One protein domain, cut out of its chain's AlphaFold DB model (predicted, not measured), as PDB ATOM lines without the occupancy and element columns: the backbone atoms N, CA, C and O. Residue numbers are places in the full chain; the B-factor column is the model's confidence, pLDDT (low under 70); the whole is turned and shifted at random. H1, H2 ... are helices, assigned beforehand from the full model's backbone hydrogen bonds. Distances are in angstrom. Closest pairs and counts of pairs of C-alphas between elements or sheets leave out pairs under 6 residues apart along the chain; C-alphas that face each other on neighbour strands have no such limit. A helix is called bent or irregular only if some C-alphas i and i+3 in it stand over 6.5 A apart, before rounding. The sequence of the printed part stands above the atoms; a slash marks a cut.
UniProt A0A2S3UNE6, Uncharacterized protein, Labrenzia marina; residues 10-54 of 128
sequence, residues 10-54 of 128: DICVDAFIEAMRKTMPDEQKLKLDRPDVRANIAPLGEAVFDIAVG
ATOM      1  N   ASP A  10     204.102 135.966 169.666       73.94
ATOM      2  CA  ASP A  10     204.110 135.715 171.113       73.94
ATOM      3  C   ASP A  10     203.076 134.663 171.541       73.94
ATOM      4  O   ASP A  10     203.329 133.860 172.439       73.94
ATOM      5  N   ILE A  11     201.931 134.593 170.850       71.00
ATOM      6  CA  ILE A  11     200.892 133.595 171.141       71.00
ATOM      7  C   ILE A  11     201.368 132.188 170.749       71.00
ATOM      8  O   ILE A  11     201.028 131.212 171.422       71.00
ATOM      9  N   CYS A  12     202.197 132.066 169.705       69.50
ATOM     10  CA  CYS A  12     202.835 130.801 169.337       69.50
ATOM     11  C   CYS A  12     203.886 130.376 170.362       69.50
ATOM     12  O   CYS A  12     203.954 129.197 170.713       69.50
ATOM     13  N   VAL A  13     204.663 131.328 170.884       74.50
ATOM     14  CA  VAL A  13     205.644 131.081 171.951       74.50
ATOM     15  C   VAL A  13     204.947 130.568 173.211       74.50
ATOM     16  O   VAL A  13     205.337 129.533 173.752       74.50
ATOM     17  N   ASP A  14     203.866 131.222 173.637       78.00
ATOM     18  CA  ASP A  14     203.089 130.789 174.801       78.00
ATOM     19  C   ASP A  14     202.410 129.429 174.571       78.00
ATOM     20  O   ASP A  14     202.425 128.575 175.461       78.00
ATOM     21  N   ALA A  15     201.875 129.169 173.372       71.88
ATOM     22  CA  ALA A  15     201.306 127.866 173.024       71.88
ATOM     23  C   ALA A  15     202.358 126.743 173.054       71.88
ATOM     24  O   ALA A  15     202.067 125.631 173.507       71.88
ATOM     25  N   PHE A  16     203.587 127.031 172.620       74.38
ATOM     26  CA  PHE A  16     204.702 126.088 172.660       74.38
ATOM     27  C   PHE A  16     205.150 125.804 174.098       74.38
ATOM     28  O   PHE A  16     205.318 124.644 174.478       74.38
ATOM     29  N   ILE A  17     205.246 126.841 174.933       79.31
ATOM     30  CA  ILE A  17     205.540 126.706 176.365       79.31
ATOM     31  C   ILE A  17     204.435 125.907 177.072       79.31
ATOM     32  O   ILE A  17     204.745 124.998 177.842       79.31
ATOM     33  N   GLU A  18     203.154 126.171 176.786       79.62
ATOM     34  CA  GLU A  18     202.034 125.380 177.320       79.62
ATOM     35  C   GLU A  18     202.107 123.910 176.879       79.62
ATOM     36  O   GLU A  18     201.817 123.013 177.675       79.62
ATOM     37  N   ALA A  19     202.497 123.639 175.630       77.81
ATOM     38  CA  ALA A  19     202.651 122.280 175.117       77.81
ATOM     39  C   ALA A  19     203.818 121.539 175.789       77.81
ATOM     40  O   ALA A  19     203.634 120.417 176.260       77.81
ATOM     41  N   MET A  20     204.985 122.176 175.920       76.25
ATOM     42  CA  MET A  20     206.134 121.612 176.637       76.25
ATOM     43  C   MET A  20     205.828 121.382 178.120       76.25
ATOM     44  O   MET A  20     206.225 120.375 178.703       76.25
ATOM     45  N   ARG A  21     205.047 122.273 178.737       81.31
ATOM     46  CA  ARG A  21     204.606 122.117 180.126       81.31
ATOM     47  C   ARG A  21     203.738 120.867 180.326       81.31
ATOM     48  O   ARG A  21     203.716 120.329 181.428       81.31
ATOM     49  N   LYS A  22     203.043 120.369 179.294       82.06
ATOM     50  CA  LYS A  22     202.253 119.124 179.375       82.06
ATOM     51  C   LYS A  22     203.111 117.856 179.339       82.06
ATOM     52  O   LYS A  22     202.639 116.822 179.798       82.06
ATOM     53  N   THR A  23     204.330 117.922 178.807       76.06
ATOM     54  CA  THR A  23     205.221 116.758 178.648       76.06
ATOM     55  C   THR A  23     206.336 116.699 179.694       76.06
ATOM     56  O   THR A  23     206.991 115.668 179.822       76.06
ATOM     57  N   MET A  24     206.543 117.775 180.459       78.94
ATOM     58  CA  MET A  24     207.584 117.859 181.485       78.94
ATOM     59  C   MET A  24     207.090 117.500 182.901       78.94
ATOM     60  O   MET A  24     205.949 117.815 183.252       78.94
ATOM     61  N   PRO A  25     207.962 116.924 183.756       80.88
ATOM     62  CA  PRO A  25     207.718 116.782 185.194       80.88
ATOM     63  C   PRO A  25     207.512 118.141 185.881       80.88
ATOM     64  O   PRO A  25     208.138 119.129 185.490       80.88
ATOM     65  N   ASP A  26     206.683 118.196 186.931       76.62
ATOM     66  CA  ASP A  26     206.283 119.444 187.611       76.62
ATOM     67  C   ASP A  26     207.466 120.307 188.078       76.62
ATOM     68  O   ASP A  26     207.458 121.527 187.910       76.62
ATOM     69  N   GLU A  27     208.537 119.671 188.550       76.19
ATOM     70  CA  GLU A  27     209.767 120.323 189.019       76.19
ATOM     71  C   GLU A  27     210.518 121.101 187.922       76.19
ATOM     72  O   GLU A  27     211.335 121.981 188.202       76.19
ATOM     73  N   GLN A  28     210.256 120.788 186.650       74.75
ATOM     74  CA  GLN A  28     210.896 121.427 185.499       74.75
ATOM     75  C   GLN A  28     210.000 122.477 184.833       74.75
ATOM     76  O   GLN A  28     210.509 123.331 184.109       74.75
ATOM     77  N   LYS A  29     208.692 122.485 185.126       78.06
ATOM     78  CA  LYS A  29     207.721 123.406 184.508       78.06
ATOM     79  C   LYS A  29     208.030 124.870 184.807       78.06
ATOM     80  O   LYS A  29     207.932 125.702 183.913       78.06
ATOM     81  N   LEU A  30     208.469 125.165 186.031       74.31
ATOM     82  CA  LEU A  30     208.862 126.512 186.467       74.31
ATOM     83  C   LEU A  30     210.102 127.043 185.730       74.31
ATOM     84  O   LEU A  30     210.296 128.252 185.640       74.31
ATOM     85  N   LYS A  31     210.943 126.161 185.166       76.62
ATOM     86  CA  LYS A  31     212.125 126.573 184.391       76.62
ATOM     87  C   LYS A  31     211.742 127.165 183.033       76.62
ATOM     88  O   LYS A  31     212.513 127.949 182.495       76.62
ATOM     89  N   LEU A  32     210.560 126.823 182.512       73.19
ATOM     90  CA  LEU A  32     210.052 127.324 181.232       73.19
ATOM     91  C   LEU A  32     209.599 128.786 181.293       73.19
ATOM     92  O   LEU A  32     209.573 129.458 180.268       73.19
ATOM     93  N   ASP A  33     209.274 129.292 182.485       74.31
ATOM     94  CA  ASP A  33     208.867 130.688 182.677       74.31
ATOM     95  C   ASP A  33     210.047 131.635 182.887       74.31
ATOM     96  O   ASP A  33     209.856 132.849 182.980       74.31
ATOM     97  N   ARG A  34     211.274 131.105 182.946       82.62
ATOM     98  CA  ARG A  34     212.448 131.954 183.099       82.62
ATOM     99  C   ARG A  34     212.629 132.841 181.856       82.62
ATOM    100  O   ARG A  34     212.529 132.330 180.736       82.62
ATOM    101  N   PRO A  35     212.951 134.137 182.026       80.19
ATOM    102  CA  PRO A  35     213.094 135.067 180.905       80.19
ATOM    103  C   PRO A  35     214.117 134.621 179.853       80.19
ATOM    104  O   PRO A  35     213.889 134.792 178.660       80.19
ATOM    105  N   ASP A  36     215.217 133.997 180.281       77.62
ATOM    106  CA  ASP A  36     216.271 133.478 179.402       77.62
ATOM    107  C   ASP A  36     215.813 132.268 178.576       77.62
ATOM    108  O   ASP A  36     216.174 132.130 177.409       77.62
ATOM    109  N   VAL A  37     214.971 131.408 179.148       76.88
ATOM    110  CA  VAL A  37     214.396 130.259 178.435       76.88
ATOM    111  C   VAL A  37     213.350 130.724 177.425       76.88
ATOM    112  O   VAL A  37     213.370 130.273 176.281       76.88
ATOM    113  N   ARG A  38     212.493 131.681 177.802       76.81
ATOM    114  CA  ARG A  38     211.525 132.296 176.880       76.81
ATOM    115  C   ARG A  38     212.213 132.980 175.699       76.81
ATOM    116  O   ARG A  38     211.797 132.769 174.564       76.81
ATOM    117  N   ALA A  39     213.296 133.718 175.947       77.88
ATOM    118  CA  ALA A  39     214.075 134.370 174.895       77.88
ATOM    119  C   ALA A  39     214.675 133.373 173.887       77.88
ATOM    120  O   ALA A  39     214.718 133.664 172.697       77.88
ATOM    121  N   ASN A  40     215.077 132.178 174.333       76.81
ATOM    122  CA  ASN A  40     215.595 131.129 173.444       76.81
ATOM    123  C   ASN A  40     214.500 130.406 172.641       76.81
ATOM    124  O   ASN A  40     214.779 129.858 171.577       76.81
ATOM    125  N   ILE A  41     213.261 130.380 173.142       75.56
ATOM    126  CA  ILE A  41     212.113 129.749 172.471       75.56
ATOM    127  C   ILE A  41     211.439 130.725 171.495       75.56
ATOM    128  O   ILE A  41     210.854 130.286 170.504       75.56
ATOM    129  N   ALA A  42     211.549 132.035 171.734       74.12
ATOM    130  CA  ALA A  42     210.918 133.063 170.913       74.12
ATOM    131  C   ALA A  42     211.208 132.932 169.400       74.12
ATOM    132  O   ALA A  42     210.238 132.891 168.643       74.12
ATOM    133  N   PRO A  43     212.461 132.717 168.940       74.56
ATOM    134  CA  PRO A  43     212.753 132.536 167.514       74.56
ATOM    135  C   PRO A  43     212.083 131.304 166.892       74.56
ATOM    136  O   PRO A  43     211.758 131.297 165.708       74.56
ATOM    137  N   LEU A  44     211.863 130.244 167.678       71.25
ATOM    138  CA  LEU A  44     211.154 129.052 167.210       71.25
ATOM    139  C   LEU A  44     209.652 129.325 167.077       71.25
ATOM    140  O   LEU A  44     209.038 128.897 166.102       71.25
ATOM    141  N   GLY A  45     209.063 130.040 168.040       68.19
ATOM    142  CA  GLY A  45     207.662 130.461 167.966       68.19
ATOM    143  C   GLY A  45     207.405 131.417 166.802       68.19
ATOM    144  O   GLY A  45     206.402 131.264 166.112       68.19
ATOM    145  N   GLU A  46     208.341 132.328 166.538       69.12
ATOM    146  CA  GLU A  46     208.321 133.236 165.389       69.12
ATOM    147  C   GLU A  46     208.428 132.477 164.061       69.12
ATOM    148  O   GLU A  46     207.567 132.641 163.205       69.12
ATOM    149  N   ALA A  47     209.372 131.540 163.919       65.44
ATOM    150  CA  ALA A  47     209.489 130.723 162.709       65.44
ATOM    151  C   ALA A  47     208.239 129.865 162.436       65.44
ATOM    152  O   ALA A  47     207.812 129.720 161.291       65.44
ATOM    153  N   VAL A  48     207.628 129.284 163.476       69.50
ATOM    154  CA  VAL A  48     206.383 128.507 163.340       69.50
ATOM    155  C   VAL A  48     205.206 129.412 162.984       69.50
ATOM    156  O   VAL A  48     204.388 129.031 162.144       69.50
ATOM    157  N   PHE A  49     205.124 130.596 163.594       65.38
ATOM    158  CA  PHE A  49     204.134 131.603 163.239       65.38
ATOM    159  C   PHE A  49     204.293 131.991 161.768       65.38
ATOM    160  O   PHE A  49     203.343 131.830 161.014       65.38
ATOM    161  N   ASP A  50     205.493 132.357 161.324       65.38
ATOM    162  CA  ASP A  50     205.780 132.729 159.937       65.38
ATOM    163  C   ASP A  50     205.469 131.614 158.936       65.38
ATOM    164  O   ASP A  50     204.971 131.890 157.851       65.38
ATOM    165  N   ILE A  51     205.692 130.343 159.280       64.94
ATOM    166  CA  ILE A  51     205.290 129.214 158.425       64.94
ATOM    167  C   ILE A  51     203.761 129.085 158.353       64.94
ATOM    168  O   ILE A  51     203.213 128.758 157.301       64.94
ATOM    169  N   ALA A  52     203.064 129.303 159.468       64.19
ATOM    170  CA  ALA A  52     201.627 129.072 159.572       64.19
ATOM    171  C   ALA A  52     200.763 130.253 159.100       64.19
ATOM    172  O   ALA A  52     199.662 130.035 158.590       64.19
ATOM    173  N   VAL A  53     201.237 131.488 159.287       59.72
ATOM    174  CA  VAL A  53     200.588 132.724 158.820       59.72
ATOM    175  C   VAL A  53     201.210 133.269 157.547       59.72
ATOM    176  O   VAL A  53     200.583 134.089 156.872       59.72
ATOM    177  N   GLY A  54     202.415 132.812 157.200       58.84
ATOM    178  CA  GLY A  54     203.010 133.059 155.903       58.84
ATOM    179  C   GLY A  54     201.992 132.652 154.853       58.84
ATOM    180  O   GLY A  54     201.494 131.522 154.892       58.84
TER     181      GLY A  54
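This is residues 10 to 54 of the 128 residues of an uncharacterized protein of Labrenzia marina (UniProt A0A2S3UNE6). Three helices form a narrow three-sided loop: the long helix H3 makes one side, H1 meets H3 near its kink at residue 43 and makes a second side, and the short H2 folds back from the end of H1 toward the beginning of H3. Past the meeting with H1, the last part of H3, to Val 53, runs on toward one end of the longest axis, while the turn between H1 and H2 lies toward the other end. The printed part has 45 residues, with three named helices in the order H1, H2, H3 and no named strand, and its class is all helix. It is only just compact, close to loose, with a radius of gyration of the C-alphas of 10.9 A, and elongated, with spans of 36 by 20 by 11 A.

H3, residues 35 to 53, is the longest helix and has a kink of 33 degrees near residue 43. H1, residues 10 to 23, touches H3 with residues 10 to 16 alone; the closest C-alphas are those of Val 13 and Gly 45, 4.5 A apart. H1 and H3 run opposite ways at a steep tilt of 69 degrees, only just short of about perpendicular. H2, residues 26 to 33, only just touches H1, with 3 pairs of C-alphas within 8 A, and H1 touches H2 with residues 17 to 21 alone. The closest C-alphas of H1 and H2 are those of Arg 21 and Lys 29, 5.5 A apart. H1 and H2 form a helical hairpin, running opposite ways at a shallow tilt of 12 degrees. H2 and H3 are close but not clearly touching: their closest C-alphas, those of Leu 32 and Arg 38, are 6.8 A apart, and their lines are about perpendicular at 74 degrees. The O i to N i+4 pairs within hydrogen-bond range number 9 of 10 in H1, 13 of 15 in H3 and 0 of 4 in H2, where 4 of 5 O i to N i+3 pairs are within range.

H3 runs 25.5 A from C-alpha 35 at (213.094, 135.067, 180.905) to C-alpha 53 at (200.588, 132.724, 158.820). It is irregular, but only just: C-alphas 40 and 43 are 6.7 A apart. H1, residues 10 to 23, begins with C-alpha 10 at (204.110, 135.715, 171.113) and measures 20.4 A. H2, residues 26 to 33, measures 12.5 A and is also only just irregular, with C-alphas 27 and 30 at 6.8 A.

The two C-alphas farthest apart, those of Glu 27 and Gly 54, are 36.1 A apart, and the first and last printed C-alphas are 15.5 A apart. The printed part has no cut, and the links H1 to H2 and H2 to H3 are tight, with 2 residues and 1 residue. The mean pLDDT of the printed part is 73.9; residue 12 and residues 45 to 54 are under 70.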